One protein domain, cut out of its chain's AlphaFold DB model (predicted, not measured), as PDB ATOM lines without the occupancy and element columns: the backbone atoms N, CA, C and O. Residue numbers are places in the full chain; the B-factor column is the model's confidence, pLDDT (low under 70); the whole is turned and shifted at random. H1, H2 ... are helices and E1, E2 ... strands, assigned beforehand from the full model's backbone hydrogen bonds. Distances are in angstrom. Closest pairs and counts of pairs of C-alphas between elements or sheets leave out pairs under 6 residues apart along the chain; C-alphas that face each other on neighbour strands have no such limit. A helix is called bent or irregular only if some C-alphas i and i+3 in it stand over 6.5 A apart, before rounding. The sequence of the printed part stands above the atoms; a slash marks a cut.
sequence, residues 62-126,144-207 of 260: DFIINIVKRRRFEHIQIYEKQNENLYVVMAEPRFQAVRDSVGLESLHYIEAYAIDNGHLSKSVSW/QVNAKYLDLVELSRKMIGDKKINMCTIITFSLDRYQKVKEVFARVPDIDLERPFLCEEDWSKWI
ATOM      1  N   ASP A  62      -4.711  22.168  25.407       94.00
ATOM      2  CA  ASP A  62      -5.719  22.790  26.270       94.00
ATOM      3  C   ASP A  62      -5.381  22.658  27.761       94.00
ATOM      4  O   ASP A  62      -5.785  23.500  28.571       94.00
ATOM      5  N   PHE A  63      -4.591  21.645  28.136       96.56
ATOM      6  CA  PHE A  63      -4.293  21.311  29.530       96.56
ATOM      7  C   PHE A  63      -2.796  21.351  29.855       96.56
ATOM      8  O   PHE A  63      -1.931  21.053  29.036       96.56
ATOM      9  N   ILE A  64      -2.479  21.716  31.097       95.44
ATOM     10  CA  ILE A  64      -1.159  21.543  31.711       95.44
ATOM     11  C   ILE A  64      -1.339  20.611  32.900       95.44
ATOM     12  O   ILE A  64      -2.002  20.979  33.873       95.44
ATOM     13  N   ILE A  65      -0.721  19.433  32.845       95.25
ATOM     14  CA  ILE A  65      -0.815  18.445  33.919       95.25
ATOM     15  C   ILE A  65       0.505  18.396  34.683       95.25
ATOM     16  O   ILE A  65       1.554  18.105  34.116       95.25
ATOM     17  N   ASN A  66       0.449  18.699  35.980       94.31
ATOM     18  CA  ASN A  66       1.612  18.696  36.865       94.31
ATOM     19  C   ASN A  66       1.491  17.577  37.899       94.31
ATOM     20  O   ASN A  66       0.460  17.456  38.556       94.31
ATOM     21  N   ILE A  67       2.574  16.831  38.123       93.69
ATOM     22  CA  ILE A  67       2.680  15.904  39.256       93.69
ATOM     23  C   ILE A  67       3.194  16.684  40.470       93.69
ATOM     24  O   ILE A  67       4.297  17.232  40.457       93.69
ATOM     25  N   VAL A  68       2.396  16.732  41.535       91.12
ATOM     26  CA  VAL A  68       2.714  17.440  42.775       91.12
ATOM     27  C   VAL A  68       3.017  16.441  43.878       91.12
ATOM     28  O   VAL A  68       2.201  15.593  44.230       91.12
ATOM     29  N   LYS A  69       4.199  16.584  44.480       86.50
ATOM     30  CA  LYS A  69       4.641  15.740  45.588       86.50
ATOM     31  C   LYS A  69       4.310  16.354  46.943       86.50
ATOM     32  O   LYS A  69       4.791  17.435  47.289       86.50
ATOM     33  N   ARG A  70       3.586  15.605  47.775       79.00
ATOM     34  CA  ARG A  70       3.315  15.927  49.181       79.00
ATOM     35  C   ARG A  70       3.746  14.780  50.092       79.00
ATOM     36  O   ARG A  70       3.045  13.785  50.279       79.00
ATOM     37  N   ARG A  71       4.881  14.967  50.769       79.56
ATOM     38  CA  ARG A  71       5.504  13.950  51.638       79.56
ATOM     39  C   ARG A  71       5.766  12.654  50.855       79.56
ATOM     40  O   ARG A  71       6.678  12.623  50.037       79.56
ATOM     41  N   ARG A  72       4.998  11.595  51.129       78.44
ATOM     42  CA  ARG A  72       5.113  10.272  50.491       78.44
ATOM     43  C   ARG A  72       4.091  10.047  49.376       78.44
ATOM     44  O   ARG A  72       4.122   8.987  48.770       78.44
ATOM     45  N   PHE A  73       3.192  11.000  49.156       78.19
ATOM     46  CA  PHE A  73       2.113  10.884  48.187       78.19
ATOM     47  C   PHE A  73       2.324  11.878  47.055       78.19
ATOM     48  O   PHE A  73       2.814  12.988  47.280       78.19
ATOM     49  N   GLU A  74       1.943  11.468  45.857       88.50
ATOM     50  CA  GLU A  74       1.947  12.287  44.654       88.50
ATOM     51  C   GLU A  74       0.512  12.335  44.124       88.50
ATOM     52  O   GLU A  74      -0.245  11.370  44.248       88.50
ATOM     53  N   HIS A  75       0.107  13.490  43.613       90.81
ATOM     54  CA  HIS A  75      -1.183  13.679  42.956       90.81
ATOM     55  C   HIS A  75      -0.994  14.563  41.730       90.81
ATOM     56  O   HIS A  75       0.002  15.279  41.630       90.81
ATOM     57  N   ILE A  76      -1.948  14.526  40.805       94.56
ATOM     58  CA  ILE A  76      -1.909  15.376  39.617       94.56
ATOM     59  C   ILE A  76      -2.760  16.632  39.804       94.56
ATOM     60  O   ILE A  76      -3.821  16.610  40.429       94.56
ATOM     61  N   GLN A  77      -2.278  17.732  39.247       95.62
ATOM     62  CA  GLN A  77      -3.027  18.956  39.007       95.62
ATOM     63  C   GLN A  77      -3.329  19.032  37.518       95.62
ATOM     64  O   GLN A  77      -2.392  19.064  36.724       95.62
ATOM     65  N   ILE A  78      -4.602  19.102  37.149       96.81
ATOM     66  CA  ILE A  78      -5.034  19.272  35.761       96.81
ATOM     67  C   ILE A  78      -5.444  20.736  35.604       96.81
ATOM     68  O   ILE A  78      -6.493  21.142  36.096       96.81
ATOM     69  N   TYR A  79      -4.594  21.548  34.982       96.69
ATOM     70  CA  TYR A  79      -4.863  22.967  34.759       96.69
ATOM     71  C   TYR A  79      -5.353  23.195  33.332       96.69
ATOM     72  O   TYR A  79      -4.622  22.928  32.382       96.69
ATOM     73  N   GLU A  80      -6.569  23.700  33.188       96.06
ATOM     74  CA  GLU A  80      -7.172  24.055  31.909       96.06
ATOM     75  C   GLU A  80      -6.820  25.506  31.559       96.06
ATOM     76  O   GLU A  80      -6.966  26.417  32.377       96.06
ATOM     77  N   LYS A  81      -6.269  25.716  30.358       94.75
ATOM     78  CA  LYS A  81      -5.664  27.000  29.974       94.75
ATOM     79  C   LYS A  81      -6.700  28.056  29.589       94.75
ATOM     80  O   LYS A  81      -6.445  29.238  29.795       94.75
ATOM     81  N   GLN A  82      -7.831  27.656  29.004       93.00
ATOM     82  CA  GLN A  82      -8.799  28.589  28.416       93.00
ATOM     83  C   GLN A  82      -9.556  29.400  29.478       93.00
ATOM     84  O   GLN A  82      -9.715  30.611  29.326       93.00
ATOM     85  N   ASN A  83     -10.021  28.748  30.540       93.00
ATOM     86  CA  ASN A  83     -10.752  29.354  31.650       93.00
ATOM     87  C   ASN A  83      -9.895  29.481  32.917       93.00
ATOM     88  O   ASN A  83     -10.377  30.022  33.910       93.00
ATOM     89  N   GLU A  84      -8.634  29.036  32.886       94.50
ATOM     90  CA  GLU A  84      -7.695  29.058  34.015       94.50
ATOM     91  C   GLU A  84      -8.229  28.277  35.231       94.50
ATOM     92  O   GLU A  84      -8.119  28.715  36.382       94.50
ATOM     93  N   ASN A  85      -8.850  27.125  34.976       95.38
ATOM     94  CA  ASN A  85      -9.434  26.282  36.016       95.38
ATOM     95  C   ASN A  85      -8.484  25.161  36.427       95.38
ATOM     96  O   ASN A  85      -7.793  24.562  35.604       95.38
ATOM     97  N   LEU A  86      -8.483  24.841  37.718       96.25
ATOM     98  CA  LEU A  86      -7.721  23.741  38.285       96.25
ATOM     99  C   LEU A  86      -8.656  22.591  38.655       96.25
ATOM    100  O   LEU A  86      -9.599  22.770  39.423       96.25
ATOM    101  N   TYR A  87      -8.343  21.395  38.172       97.00
ATOM    102  CA  TYR A  87      -9.051  20.164  38.489       97.00
ATOM    103  C   TYR A  87      -8.123  19.194  39.223       97.00
ATOM    104  O   TYR A  87      -6.948  19.040  38.876       97.00
ATOM    105  N   VAL A  88      -8.654  18.530  40.248       96.12
ATOM    106  CA  VAL A  88      -7.933  17.513  41.026       96.12
ATOM    107  C   VAL A  88      -8.839  16.311  41.225       96.12
ATOM    108  O   VAL A  88      -9.981  16.472  41.646       96.12
ATOM    109  N   VAL A  89      -8.326  15.112  40.950       96.38
ATOM    110  CA  VAL A  89      -9.084  13.859  41.056       96.38
ATOM    111  C   VAL A  89      -8.727  13.120  42.345       96.38
ATOM    112  O   VAL A  89      -7.550  12.978  42.683       96.38
ATOM    113  N   MET A  90      -9.729  12.622  43.073       94.31
ATOM    114  CA  MET A  90      -9.512  11.779  44.254       94.31
ATOM    115  C   MET A  90     -10.680  10.829  44.548       94.31
ATOM    116  O   MET A  90     -11.804  11.050  44.127       94.31
ATOM    117  N   ALA A  91     -10.447   9.777  45.329       94.81
ATOM    118  CA  ALA A  91     -11.531   8.891  45.755       94.81
ATOM    119  C   ALA A  91     -12.469   9.579  46.771       94.81
ATOM    120  O   ALA A  91     -11.998  10.215  47.720       94.81
ATOM    121  N   GLU A  92     -13.781   9.372  46.637       95.50
ATOM    122  CA  GLU A  92     -14.819   9.954  47.503       95.50
ATOM    123  C   GLU A  92     -14.590   9.681  49.001       95.50
ATOM    124  O   GLU A  92     -14.593  10.633  49.782       95.50
ATOM    125  N   PRO A  93     -14.276   8.444  49.448       93.00
ATOM    126  CA  PRO A  93     -14.030   8.198  50.871       93.00
ATOM    127  C   PRO A  93     -12.829   8.981  51.408       93.00
ATOM    128  O   PRO A  93     -12.798   9.371  52.575       93.00
ATOM    129  N   ARG A  94     -11.823   9.231  50.556       91.31
ATOM    130  CA  ARG A  94     -10.657  10.033  50.931       91.31
ATOM    131  C   ARG A  94     -11.026  11.507  51.034       91.31
ATOM    132  O   ARG A  94     -10.522  12.171  51.933       91.31
ATOM    133  N   PHE A  95     -11.875  12.003  50.139       93.31
ATOM    134  CA  PHE A  95     -12.368  13.375  50.189       93.31
ATOM    135  C   PHE A  95     -13.187  13.622  51.456       93.31
ATOM    136  O   PHE A  95     -12.889  14.560  52.193       93.31
ATOM    137  N   GLN A  96     -14.127  12.728  51.776       92.56
ATOM    138  CA  GLN A  96     -14.927  12.838  52.995       92.56
ATOM    139  C   GLN A  96     -14.053  12.790  54.254       92.56
ATOM    140  O   GLN A  96     -14.189  13.644  55.119       92.56
ATOM    141  N   ALA A  97     -13.069  11.885  54.310       90.75
ATOM    142  CA  ALA A  97     -12.123  11.837  55.424       90.75
ATOM    143  C   ALA A  97     -11.322  13.141  55.590       90.75
ATOM    144  O   ALA A  97     -10.969  13.498  56.710       90.75
ATOM    145  N   VAL A  98     -11.022  13.850  54.493       89.69
ATOM    146  CA  VAL A  98     -10.384  15.172  54.560       89.69
ATOM    147  C   VAL A  98     -11.351  16.198  55.143       89.69
ATOM    148  O   VAL A  98     -10.953  16.901  56.067       89.69
ATOM    149  N   ARG A  99     -12.604  16.240  54.670       88.69
ATOM    150  CA  ARG A  99     -13.643  17.141  55.200       88.69
ATOM    151  C   ARG A  99     -13.901  16.920  56.692       88.69
ATOM    152  O   ARG A  99     -13.924  17.881  57.447       88.69
ATOM    153  N   ASP A 100     -13.993  15.667  57.125       87.31
ATOM    154  CA  ASP A 100     -14.213  15.305  58.535       87.31
ATOM    155  C   ASP A 100     -13.006  15.638  59.431       87.31
ATOM    156  O   ASP A 100     -13.124  15.699  60.654       87.31
ATOM    157  N   SER A 101     -11.831  15.828  58.827       84.12
ATOM    158  CA  SER A 101     -10.582  16.182  59.509       84.12
ATOM    159  C   SER A 101     -10.256  17.678  59.460       84.12
ATOM    160  O   SER A 101      -9.201  18.087  59.960       84.12
ATOM    161  N   VAL A 102     -11.126  18.499  58.855       77.94
ATOM    162  CA  VAL A 102     -10.945  19.953  58.829       77.94
ATOM    163  C   VAL A 102     -10.894  20.476  60.266       77.94
ATOM    164  O   VAL A 102     -11.554  19.977  61.174       77.94
ATOM    165  N   GLY A 103     -10.001  21.435  60.498       67.56
ATOM    166  CA  GLY A 103      -9.739  21.981  61.833       67.56
ATOM    167  C   GLY A 103      -8.672  21.235  62.646       67.56
ATOM    168  O   GLY A 103      -8.198  21.785  63.636       67.56
ATOM    169  N   LEU A 104      -8.205  20.059  62.207       68.62
ATOM    170  CA  LEU A 104      -7.024  19.418  62.804       68.62
ATOM    171  C   LEU A 104      -5.720  20.150  62.420       68.62
ATOM    172  O   LEU A 104      -5.672  20.906  61.444       68.62
ATOM    173  N   GLU A 105      -4.651  19.904  63.191       66.12
ATOM    174  CA  GLU A 105      -3.329  20.540  63.016       66.12
ATOM    175  C   GLU A 105      -2.683  20.237  61.654       66.12
ATOM    176  O   GLU A 105      -1.871  21.013  61.152       66.12
ATOM    177  N   SER A 106      -3.013  19.102  61.031       74.50
ATOM    178  CA  SER A 106      -2.426  18.728  59.749       74.50
ATOM    179  C   SER A 106      -3.208  19.315  58.582       74.50
ATOM    180  O   SER A 106      -4.299  18.844  58.278       74.50
ATOM    181  N   LEU A 107      -2.596  20.252  57.862       80.88
ATOM    182  CA  LEU A 107      -3.137  20.749  56.597       80.88
ATOM    183  C   LEU A 107      -3.222  19.617  55.564       80.88
ATOM    184  O   LEU A 107      -2.316  18.769  55.485       80.88
ATOM    185  N   HIS A 108      -4.232  19.655  54.702       85.75
ATOM    186  CA  HIS A 108      -4.360  18.865  53.479       85.75
ATOM    187  C   HIS A 108      -4.203  19.751  52.226       85.75
ATOM    188  O   HIS A 108      -4.326  20.967  52.290       85.75
ATOM    189  N   TYR A 109      -3.867  19.176  51.063       87.19
ATOM    190  CA  TYR A 109      -3.707  19.985  49.834       87.19
ATOM    191  C   TYR A 109      -5.053  20.474  49.304       87.19
ATOM    192  O   TYR A 109      -5.129  21.554  48.739       87.19
ATOM    193  N   ILE A 110      -6.107  19.690  49.531       89.94
ATOM    194  CA  ILE A 110      -7.483  20.050  49.180       89.94
ATOM    195  C   ILE A 110      -7.929  21.305  49.943       89.94
ATOM    196  O   ILE A 110      -8.535  22.171  49.329       89.94
ATOM    197  N   GLU A 111      -7.569  21.451  51.230       89.44
ATOM    198  CA  GLU A 111      -7.803  22.695  51.993       89.44
ATOM    199  C   GLU A 111      -7.111  23.889  51.321       89.44
ATOM    200  O   GLU A 111      -7.703  24.952  51.200       89.44
ATOM    201  N   ALA A 112      -5.883  23.712  50.828       88.19
ATOM    202  CA  ALA A 112      -5.165  24.787  50.149       88.19
ATOM    203  C   ALA A 112      -5.802  25.154  48.797       88.19
ATOM    204  O   ALA A 112      -5.948  26.334  48.510       88.19
ATOM    205  N   TYR A 113      -6.242  24.174  48.001       90.56
ATOM    206  CA  TYR A 113      -6.948  24.444  46.740       90.56
ATOM    207  C   TYR A 113      -8.315  25.102  46.950       90.56
ATOM    208  O   TYR A 113      -8.746  25.899  46.122       90.56
ATOM    209  N   ALA A 114      -8.996  24.798  48.057       89.75
ATOM    210  CA  ALA A 114     -10.270  25.423  48.391       89.75
ATOM    211  C   ALA A 114     -10.134  26.931  48.667       89.75
ATOM    212  O   ALA A 114     -11.059  27.684  48.369       89.75
ATOM    213  N   ILE A 115      -8.979  27.396  49.163       87.19
ATOM    214  CA  ILE A 115      -8.727  28.832  49.376       87.19
ATOM    215  C   ILE A 115      -8.828  29.629  48.083       87.19
ATOM    216  O   ILE A 115      -9.364  30.739  48.096       87.19
ATOM    217  N   ASP A 116      -8.372  29.070  46.964       87.00
ATOM    218  CA  ASP A 116      -8.394  29.776  45.683       87.00
ATOM    219  C   ASP A 116      -9.826  30.028  45.183       87.00
ATOM    220  O   ASP A 116     -10.056  30.980  44.441       87.00
ATOM    221  N   ASN A 117     -10.821  29.286  45.686       89.75
ATOM    222  CA  ASN A 117     -12.241  29.554  45.438       89.75
ATOM    223  C   ASN A 117     -12.817  30.698  46.286       89.75
ATOM    224  O   ASN A 117     -13.982  31.053  46.106       89.75
ATOM    225  N   GLY A 118     -12.046  31.305  47.194       83.12
ATOM    226  CA  GLY A 118     -12.546  32.333  48.115       83.12
ATOM    227  C   GLY A 118     -13.208  33.521  47.409       83.12
ATOM    228  O   GLY A 118     -14.187  34.068  47.906       83.12
ATOM    229  N   HIS A 119     -12.745  33.864  46.204       82.31
ATOM    230  CA  HIS A 119     -13.322  34.930  45.381       82.31
ATOM    231  C   HIS A 119     -14.689  34.575  44.754       82.31
ATOM    232  O   HIS A 119     -15.417  35.471  44.324       82.31
ATOM    233  N   LEU A 120     -15.051  33.287  44.701       82.62
ATOM    234  CA  LEU A 120     -16.342  32.789  44.208       82.62
ATOM    235  C   LEU A 120     -17.409  32.754  45.310       82.62
ATOM    236  O   LEU A 120     -18.611  32.762  45.019       82.62
ATOM    237  N   SER A 121     -16.989  32.718  46.577       72.81
ATOM    238  CA  SER A 121     -17.900  32.689  47.715       72.81
ATOM    239  C   SER A 121     -18.538  34.065  47.909       72.81
ATOM    240  O   SER A 121     -17.939  34.998  48.435       72.81
ATOM    241  N   LYS A 122     -19.810  34.200  47.514       58.41
ATOM    242  CA  LYS A 122     -20.616  35.412  47.776       58.41
ATOM    243  C   LYS A 122     -20.886  35.652  49.264       58.41
ATOM    244  O   LYS A 122     -21.414  36.697  49.616       58.41
ATOM    245  N   SER A 123     -20.576  34.668  50.109       49.06
ATOM    246  CA  SER A 123     -20.861  34.672  51.545       49.06
ATOM    247  C   SER A 123     -19.720  35.220  52.404       49.06
ATOM    248  O   SER A 123     -19.751  35.066  53.622       49.06
ATOM    249  N   VAL A 124     -18.705  35.834  51.785       43.66
ATOM    250  CA  VAL A 124     -17.537  36.336  52.506       43.66
ATOM    251  C   VAL A 124     -17.196  37.761  52.060       43.66
ATOM    252  O   VAL A 124     -16.250  37.998  51.314       43.66
ATOM    253  N   SER A 125     -17.918  38.748  52.597       37.97
ATOM    254  CA  SER A 125     -17.179  39.786  53.311       37.97
ATOM    255  C   SER A 125     -16.703  39.117  54.605       37.97
ATOM    256  O   SER A 125     -17.493  38.545  55.353       37.97
ATOM    257  N   TRP A 126     -15.398  39.104  54.870       43.62
ATOM    258  CA  TRP A 126     -14.886  38.575  56.144       43.62
ATOM    259  C   TRP A 126     -15.419  39.357  57.366       43.62
ATOM    260  O   TRP A 126     -15.274  38.886  58.491       43.62
ATOM    261  N   GLN A 144      -4.448  31.916  66.014       54.47
ATOM    262  CA  GLN A 144      -4.328  30.568  65.449       54.47
ATOM    263  C   GLN A 144      -5.131  30.369  64.155       54.47
ATOM    264  O   GLN A 144      -4.654  29.700  63.241       54.47
ATOM    265  N   VAL A 145      -6.319  30.974  64.041       58.59
ATOM    266  CA  VAL A 145      -7.150  30.879  62.826       58.59
ATOM    267  C   VAL A 145      -6.497  31.651  61.678       58.59
ATOM    268  O   VAL A 145      -6.444  31.156  60.552       58.59
ATOM    269  N   ASN A 146      -5.912  32.814  61.980       65.69
ATOM    270  CA  ASN A 146      -5.141  33.588  61.006       65.69
ATOM    271  C   ASN A 146      -3.847  32.870  60.592       65.69
ATOM    272  O   ASN A 146      -3.519  32.863  59.409       65.69
ATOM    273  N   ALA A 147      -3.143  32.220  61.526       74.56
ATOM    274  CA  ALA A 147      -1.935  31.457  61.213       74.56
ATOM    275  C   ALA A 147      -2.223  30.266  60.282       74.56
ATOM    276  O   ALA A 147      -1.595  30.149  59.234       74.56
ATOM    277  N   LYS A 148      -3.243  29.448  60.593       78.44
ATOM    278  CA  LYS A 148      -3.629  28.301  59.749       78.44
ATOM    279  C   LYS A 148      -4.006  28.738  58.328       78.44
ATOM    280  O   LYS A 148      -3.647  28.076  57.357       78.44
ATOM    281  N   TYR A 149      -4.726  29.852  58.202       78.62
ATOM    282  CA  TYR A 149      -5.086  30.413  56.903       78.62
ATOM    283  C   TYR A 149      -3.854  30.852  56.101       78.62
ATOM    284  O   TYR A 149      -3.733  30.505  54.927       78.62
ATOM    285  N   LEU A 150      -2.919  31.569  56.732       83.06
ATOM    286  CA  LEU A 150      -1.672  31.983  56.084       83.06
ATOM    287  C   LEU A 150      -0.842  30.777  55.621       83.06
ATOM    288  O   LEU A 150      -0.352  30.790  54.492       83.06
ATOM    289  N   ASP A 151      -0.768  29.716  56.429       86.06
ATOM    290  CA  ASP A 151      -0.069  28.481  56.056       86.06
ATOM    291  C   ASP A 151      -0.719  27.796  54.844       86.06
ATOM    292  O   ASP A 151      -0.030  27.266  53.968       86.06
ATOM    293  N   LEU A 152      -2.054  27.801  54.761       85.44
ATOM    294  CA  LEU A 152      -2.775  27.257  53.612       85.44
ATOM    295  C   LEU A 152      -2.581  28.110  52.348       85.44
ATOM    296  O   LEU A 152      -2.423  27.546  51.265       85.44
ATOM    297  N   VAL A 153      -2.535  29.442  52.473       85.12
ATOM    298  CA  VAL A 153      -2.212  30.353  51.359       85.12
ATOM    299  C   VAL A 153      -0.787  30.105  50.860       85.12
ATOM    300  O   VAL A 153      -0.560  30.010  49.652       85.12
ATOM    301  N   GLU A 154       0.182  29.968  51.768       87.44
ATOM    302  CA  GLU A 154       1.566  29.643  51.409       87.44
ATOM    303  C   GLU A 154       1.652  28.275  50.721       87.44
ATOM    304  O   GLU A 154       2.315  28.124  49.690       87.44
ATOM    305  N   LEU A 155       0.932  27.284  51.249       87.00
ATOM    306  CA  LEU A 155       0.855  25.950  50.673       87.00
ATOM    307  C   LEU A 155       0.221  25.960  49.275       87.00
ATOM    308  O   LEU A 155       0.743  25.279  48.391       87.00
ATOM    309  N   SER A 156      -0.854  26.724  49.054       86.88
ATOM    310  CA  SER A 156      -1.457  26.884  47.725       86.88
ATOM    311  C   SER A 156      -0.442  27.479  46.747       86.88
ATOM    312  O   SER A 156      -0.119  26.841  45.743       86.88
ATOM    313  N   ARG A 157       0.190  28.607  47.101       86.75
ATOM    314  CA  ARG A 157       1.226  29.251  46.270       86.75
ATOM    315  C   ARG A 157       2.375  28.310  45.932       86.75
ATOM    316  O   ARG A 157       2.831  28.276  44.795       86.75
ATOM    317  N   LYS A 158       2.826  27.503  46.893       87.88
ATOM    318  CA  LYS A 158       3.890  26.519  46.665       87.88
ATOM    319  C   LYS A 158       3.485  25.420  45.680       87.88
ATOM    320  O   LYS A 158       4.342  24.912  44.964       87.88
ATOM    321  N   MET A 159       2.216  25.012  45.678       86.50
ATOM    322  CA  MET A 159       1.723  23.931  44.818       86.50
ATOM    323  C   MET A 159       1.269  24.418  43.442       86.50
ATOM    324  O   MET A 159       1.404  23.685  42.472       86.50
ATOM    325  N   ILE A 160       0.684  25.610  43.352       86.06
ATOM    326  CA  ILE A 160       0.112  26.164  42.115       86.06
ATOM    327  C   ILE A 160       1.136  27.034  41.372       86.06
ATOM    328  O   ILE A 160       1.124  27.091  40.140       86.06
ATOM    329  N   GLY A 161       2.056  27.659  42.109       83.31
ATOM    330  CA  GLY A 161       2.977  28.662  41.589       83.31
ATOM    331  C   GLY A 161       2.267  29.986  41.311       83.31
ATOM    332  O   GLY A 161       1.281  30.325  41.960       83.31
ATOM    333  N   ASP A 162       2.756  30.713  40.308       82.19
ATOM    334  CA  ASP A 162       2.227  32.024  39.905       82.19
ATOM    335  C   ASP A 162       1.027  31.930  38.941       82.19
ATOM    336  O   ASP A 162       0.627  32.923  38.330       82.19
ATOM    337  N   LYS A 163       0.455  30.732  38.759       86.12
ATOM    338  CA  LYS A 163      -0.706  30.544  37.885       86.12
ATOM    339  C   LYS A 163      -1.929  31.214  38.501       86.12
ATOM    340  O   LYS A 163      -2.253  30.993  39.665       86.12
ATOM    341  N   LYS A 164      -2.646  31.983  37.686       88.00
ATOM    342  CA  LYS A 164      -3.976  32.469  38.040       88.00
ATOM    343  C   LYS A 164      -4.957  31.302  37.995       88.00
ATOM    344  O   LYS A 164      -4.956  30.547  37.024       88.00
ATOM    345  N   ILE A 165      -5.761  31.164  39.046       91.38
ATOM    346  CA  ILE A 165      -6.806  30.147  39.150       91.38
ATOM    347  C   ILE A 165      -8.153  30.841  39.320       91.38
ATOM    348  O   ILE A 165      -8.363  31.550  40.305       91.38
ATOM    349  N   ASN A 166      -9.057  30.634  38.365       91.94
ATOM    350  CA  ASN A 166     -10.421  31.162  38.438       91.94
ATOM    351  C   ASN A 166     -11.368  30.199  39.173       91.94
ATOM    352  O   ASN A 166     -12.353  30.633  39.758       91.94
ATOM    353  N   MET A 167     -11.088  28.893  39.162       93.38
ATOM    354  CA  MET A 167     -11.885  27.903  39.886       93.38
ATOM    355  C   MET A 167     -11.071  26.643  40.172       93.38
ATOM    356  O   MET A 167     -10.506  26.043  39.260       93.38
ATOM    357  N   CYS A 168     -11.068  26.207  41.426       95.12
ATOM    358  CA  CYS A 168     -10.598  24.897  41.857       95.12
ATOM    359  C   CYS A 168     -11.783  23.935  41.971       95.12
ATOM    360  O   CYS A 168     -12.685  24.131  42.788       95.12
ATOM    361  N   THR A 169     -11.753  22.865  41.185       96.69
ATOM    362  CA  THR A 169     -12.763  21.806  41.182       96.69
ATOM    363  C   THR A 169     -12.141  20.497  41.654       96.69
ATOM    364  O   THR A 169     -11.145  20.023  41.104       96.69
ATOM    365  N   ILE A 170     -12.749  19.883  42.663       97.12
ATOM    366  CA  ILE A 170     -12.400  18.545  43.128       97.12
ATOM    367  C   ILE A 170     -13.336  17.559  42.442       97.12
ATOM    368  O   ILE A 170     -14.549  17.589  42.649       97.12
ATOM    369  N   ILE A 171     -12.767  16.697  41.613       98.00
ATOM    370  CA  ILE A 171     -13.478  15.600  40.973       98.00
ATOM    371  C   ILE A 171     -13.301  14.382  41.860       98.00
ATOM    372  O   ILE A 171     -12.177  13.981  42.175       98.00
ATOM    373  N   THR A 172     -14.406  13.789  42.275       97.69
ATOM    374  CA  THR A 172     -14.375  12.600  43.103       97.69
ATOM    375  C   THR A 172     -15.098  11.443  42.458       97.69
ATOM    376  O   THR A 172     -16.026  11.631  41.676       97.69
ATOM    377  N   PHE A 173     -14.661  10.234  42.795       97.38
ATOM    378  CA  PHE A 173     -15.290   9.009  42.326       97.38
ATOM    379  C   PHE A 173     -15.561   8.042  43.478       97.38
ATOM    380  O   PHE A 173     -14.763   7.926  44.417       97.38
ATOM    381  N   SER A 174     -16.683   7.330  43.398       96.25
ATOM    382  CA  SER A 174     -17.045   6.255  44.321       96.25
ATOM    383  C   SER A 174     -16.985   4.903  43.611       96.25
ATOM    384  O   SER A 174     -17.157   4.805  42.395       96.25
ATOM    385  N   LEU A 175     -16.689   3.853  44.378       94.19
ATOM    386  CA  LEU A 175     -16.656   2.484  43.875       94.19
ATOM    387  C   LEU A 175     -17.846   1.701  44.420       94.19
ATOM    388  O   LEU A 175     -18.251   1.891  45.570       94.19
ATOM    389  N   ASP A 176     -18.377   0.790  43.615       92.50
ATOM    390  CA  ASP A 176     -19.404  -0.145  44.052       92.50
ATOM    391  C   ASP A 176     -18.818  -1.335  44.843       92.50
ATOM    392  O   ASP A 176     -17.615  -1.450  45.112       92.50
ATOM    393  N   ARG A 177     -19.694  -2.274  45.216       88.75
ATOM    394  CA  ARG A 177     -19.301  -3.508  45.914       88.75
ATOM    395  C   ARG A 177     -18.382  -4.418  45.088       88.75
ATOM    396  O   ARG A 177     -17.695  -5.253  45.670       88.75
ATOM    397  N   TYR A 178     -18.372  -4.266  43.767       86.88
ATOM    398  CA  TYR A 178     -17.538  -5.008  42.826       86.88
ATOM    399  C   TYR A 178     -16.250  -4.255  42.461       86.88
ATOM    400  O   TYR A 178     -15.514  -4.713  41.592       86.88
ATOM    401  N   GLN A 179     -15.940  -3.147  43.153       89.06
ATOM    402  CA  GLN A 179     -14.776  -2.294  42.892       89.06
ATOM    403  C   GLN A 179     -14.779  -1.645  41.497       89.06
ATOM    404  O   GLN A 179     -13.704  -1.304  40.994       89.06
ATOM    405  N   LYS A 180     -15.958  -1.469  40.891       92.00
ATOM    406  CA  LYS A 180     -16.153  -0.690  39.663       92.00
ATOM    407  C   LYS A 180     -16.521   0.748  39.992       92.00
ATOM    408  O   LYS A 180     -17.128   1.001  41.038       92.00
ATOM    409  N   VAL A 181     -16.165   1.681  39.116       94.44
ATOM    410  CA  VAL A 181     -16.562   3.090  39.265       94.44
ATOM    411  C   VAL A 181     -18.083   3.206  39.163       94.44
ATOM    412  O   VAL A 181     -18.688   2.756  38.195       94.44
ATOM    413  N   LYS A 182     -18.703   3.781  40.195       94.94
ATOM    414  CA  LYS A 182     -20.163   3.876  40.328       94.94
ATOM    415  C   LYS A 182     -20.670   5.291  40.086       94.94
ATOM    416  O   LYS A 182     -21.654   5.479  39.381       94.94
ATOM    417  N   GLU A 183     -20.028   6.266  40.717       96.88
ATOM    418  CA  GLU A 183     -20.426   7.670  40.659       96.88
ATOM    419  C   GLU A 183     -19.185   8.531  40.462       96.88
ATOM    420  O   GLU A 183     -18.129   8.231  41.029       96.88
ATOM    421  N   VAL A 184     -19.331   9.613  39.699       98.00
ATOM    422  CA  VAL A 184     -18.315  10.656  39.542       98.00
ATOM    423  C   VAL A 184     -18.975  12.018  39.713       98.00
ATOM    424  O   VAL A 184     -19.919  12.350  39.001       98.00
ATOM    425  N   PHE A 185     -18.457  12.822  40.637       97.75
ATOM    426  CA  PHE A 185     -18.951  14.167  40.915       97.75
ATOM    427  C   PHE A 185     -17.839  15.189  40.753       97.75
ATOM    428  O   PHE A 185     -16.705  14.953  41.163       97.75
ATOM    429  N   ALA A 186     -18.179  16.358  40.223       97.44
ATOM    430  CA  ALA A 186     -17.298  17.513  40.208       97.44
ATOM    431  C   ALA A 186     -17.822  18.568  41.182       97.44
ATOM    432  O   ALA A 186     -18.979  18.984  41.109       97.44
ATOM    433  N   ARG A 187     -16.972  18.973  42.129       95.62
ATOM    434  CA  ARG A 187     -17.354  19.806  43.272       95.62
ATOM    435  C   ARG A 187     -16.450  21.008  43.392       95.62
ATOM    436  O   ARG A 187     -15.230  20.870  43.458       95.62
ATOM    437  N   VAL A 188     -17.054  22.182  43.490       94.50
ATOM    438  CA  VAL A 188     -16.351  23.429  43.792       94.50
ATOM    439  C   VAL A 188     -16.499  23.682  45.293       94.50
ATOM    440  O   VAL A 188     -17.577  24.101  45.733       94.50
ATOM    441  N   PRO A 189     -15.477  23.376  46.112       91.94
ATOM    442  CA  PRO A 189     -15.557  23.591  47.548       91.94
ATOM    443  C   PRO A 189     -15.554  25.077  47.906       91.94
ATOM    444  O   PRO A 189     -14.926  25.881  47.215       91.94
ATOM    445  N   ASP A 190     -16.216  25.417  49.013       87.94
ATOM    446  CA  ASP A 190     -15.994  26.695  49.693       87.94
ATOM    447  C   ASP A 190     -14.658  26.665  50.455       87.94
ATOM    448  O   ASP A 190     -14.102  25.594  50.715       87.94
ATOM    449  N   ILE A 191     -14.163  27.842  50.833       83.88
ATOM    450  CA  ILE A 191     -12.846  28.055  51.453       83.88
ATOM    451  C   ILE A 191     -12.583  27.193  52.696       83.88
ATOM    452  O   ILE A 191     -11.442  26.816  52.953       83.88
ATOM    453  N   ASP A 192     -13.622  26.886  53.471       78.62
ATOM    454  CA  ASP A 192     -13.511  26.126  54.715       78.62
ATOM    455  C   ASP A 192     -13.736  24.620  54.539       78.62
ATOM    456  O   ASP A 192     -13.532  23.884  55.495       78.62
ATOM    457  N   LEU A 193     -14.130  24.139  53.349       84.56
ATOM    458  CA  LEU A 193     -14.529  22.747  53.057       84.56
ATOM    459  C   LEU A 193     -15.654  22.167  53.938       84.56
ATOM    460  O   LEU A 193     -16.145  21.072  53.654       84.56
ATOM    461  N   GLU A 194     -16.090  22.862  54.980       80.81
ATOM    462  CA  GLU A 194     -17.138  22.439  55.908       80.81
ATOM    463  C   GLU A 194     -18.521  22.788  55.355       80.81
ATOM    464  O   GLU A 194     -19.467  22.006  55.484       80.81
ATOM    465  N   ARG A 195     -18.632  23.930  54.671       80.88
ATOM    466  CA  ARG A 195     -19.884  24.392  54.068       80.88
ATOM    467  C   ARG A 195     -20.315  23.538  52.868       80.88
ATOM    468  O   ARG A 195     -19.514  22.783  52.304       80.88
ATOM    469  N   PRO A 196     -21.594  23.635  52.457       85.56
ATOM    470  CA  PRO A 196     -22.046  23.079  51.188       85.56
ATOM    471  C   PRO A 196     -21.195  23.582  50.018       85.56
ATOM    472  O   PRO A 196     -20.686  24.702  50.046       85.56
ATOM    473  N   PHE A 197     -21.064  22.760  48.977       89.88
ATOM    474  CA  PHE A 197     -20.311  23.134  47.783       89.88
ATOM    475  C   PHE A 197     -20.922  24.368  47.111       89.88
ATOM    476  O   PHE A 197     -22.143  24.510  47.033       89.88
ATOM    477  N   LEU A 198     -20.062  25.242  46.589       89.00
ATOM    478  CA  LEU A 198     -20.478  26.412  45.811       89.00
ATOM    479  C   LEU A 198     -21.156  25.987  44.499       89.00
ATOM    480  O   LEU A 198     -22.042  26.675  43.991       89.00
ATOM    481  N   CYS A 199     -20.720  24.849  43.958       91.62
ATOM    482  CA  CYS A 199     -21.281  24.173  42.800       91.62
ATOM    483  C   CYS A 199     -21.000  22.668  42.916       91.62
ATOM    484  O   CYS A 199     -19.920  22.270  43.359       91.62
ATOM    485  N   GLU A 200     -21.960  21.845  42.508       94.38
ATOM    486  CA  GLU A 200     -21.814  20.399  42.373       94.38
ATOM    487  C   GLU A 200     -22.472  19.968  41.059       94.38
ATOM    488  O   GLU A 200     -23.606  20.353  40.770       94.38
ATOM    489  N   GLU A 201     -21.751  19.180  40.266       95.75
ATOM    490  CA  GLU A 201     -22.255  18.561  39.045       95.75
ATOM    491  C   GLU A 201     -22.073  17.042  39.115       95.75
ATOM    492  O   GLU A 201     -20.996  16.549  39.454       95.75
ATOM    493  N   ASP A 202     -23.123  16.304  38.753       96.56
ATOM    494  CA  ASP A 202     -23.062  14.857  38.570       96.56
ATOM    495  C   ASP A 202     -22.539  14.533  37.163       96.56
ATOM    496  O   ASP A 202     -23.154  14.876  36.145       96.56
ATOM    497  N   TRP A 203     -21.375  13.892  37.106       96.94
ATOM    498  CA  TRP A 203     -20.726  13.449  35.873       96.94
ATOM    499  C   TRP A 203     -20.875  11.939  35.651       96.94
ATOM    500  O   TRP A 203     -20.399  11.421  34.641       96.94
ATOM    501  N   SER A 204     -21.604  11.234  36.522       95.62
ATOM    502  CA  SER A 204     -21.848   9.787  36.429       95.62
ATOM    503  C   SER A 204     -22.572   9.393  35.141       95.62
ATOM    504  O   SER A 204     -22.429   8.268  34.674       95.62
ATOM    505  N   LYS A 205     -23.289  10.332  34.507       93.12
ATOM    506  CA  LYS A 205     -23.922  10.141  33.190       93.12
ATOM    507  C   LYS A 205     -22.942   9.764  32.068       93.12
ATOM    508  O   LYS A 205     -23.378   9.252  31.044       93.12
ATOM    509  N   TRP A 206     -21.648  10.038  32.244       93.88
ATOM    510  CA  TRP A 206     -20.599   9.706  31.275       93.88
ATOM    511  C   TRP A 206     -19.941   8.348  31.532       93.88
ATOM    512  O   TRP A 206     -19.058   7.949  30.776       93.88
ATOM    513  N   ILE A 207     -20.348   7.627  32.579       91.50
ATOM    514  CA  ILE A 207     -19.890   6.259  32.817       91.50
ATOM    515  C   ILE A 207     -20.557   5.368  31.765       91.50
ATOM    516  O   ILE A 207     -21.740   5.038  31.862       91.50
TER     517      ILE A 207
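Overview. This is residues 62 to 126 and 144 to 207 of the 260 residues of an uncharacterized protein of Brevibacillus brevis X23 (UniProt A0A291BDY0). A strongly twisted wall of six strands has two helices, H1 and H2, packed on one face as a second layer, while a third, H3, packs crosswise on H2 and grazes the sheet with residues 158 to 160. The printed part has 129 residues, with nine named elements in the order E1 E2 E3 H1 H2 H3 E4 E5 E6, class mixed. The mixed sheet runs E1 E2 E3 E4 E5 E6: two meanders, E1 E2 E3 and E4 E5 E6, each strand the antiparallel neighbour of the one before, joined by parallel E3 and E4. The whole is compact, radius of gyration of the C-alphas 14.7 A, spanning 44 by 35 by 34 A.

Arrangement. Start at E3, residues 85 to 91, and E4, residues 167 to 175, parallel neighbours: N 88 and O 169 are 3.0 A apart, within hydrogen-bond range, as are the pairs below. E2, residues 73 to 80, forms hairpins with E3 (N 78 and O 87, 2.9 A) and with edge strand E1, residues 63 to 70 (N 66 and O 77, 3.0 A). E5, residues 181 to 188, forms hairpins with E4 (N 172 and O 185, 2.8 A) and with edge strand E6, residues 199 to 202 (N 186 and O 201, 2.9 A). H1, residues 92 to 100, stands up from the sheet at 58 degrees; its closest C-alpha to E4 is Glu 92, 5.2 A from Thr 172. H2, residues 109 to 119, is on the same face; the closest C-alphas of H2 and E4, Asn 117 and Met 167, are 5.8 A apart. H3, residues 144 to 160, touches H2 with residues 152 to 156 alone, about perpendicular at 83 degrees, closest C-alphas Ala 112 and Leu 152, 4.9 A. In H1 and H3 every O i to N i+4 pair is within hydrogen-bond range; in H2 3 of 7 are, beside 7 of 8 O i to N i+3 pairs.

Along the chain. Find C-alpha 63 at (-4.293, 21.311, 29.530), where E1 begins; C-alpha 202 at (-23.062, 14.857, 38.570) ends E6. E4 is 26.2 A long, H3 24.2 A and E2 22.9 A. H2 is irregular, C-alphas 116 and 119 being 7.1 A apart.

Size, cuts and confidence. The C-alphas farthest apart, Ser 125 and Tyr 178, are 46.0 A apart. Residues 127 to 143 are not printed; C-alphas 126 and 144 are 16.2 A apart across the cut. Of the links printed whole, none is long. Look for pLDDT under 70 at residues 103 to 105, 122 to 126 and 144 to 146.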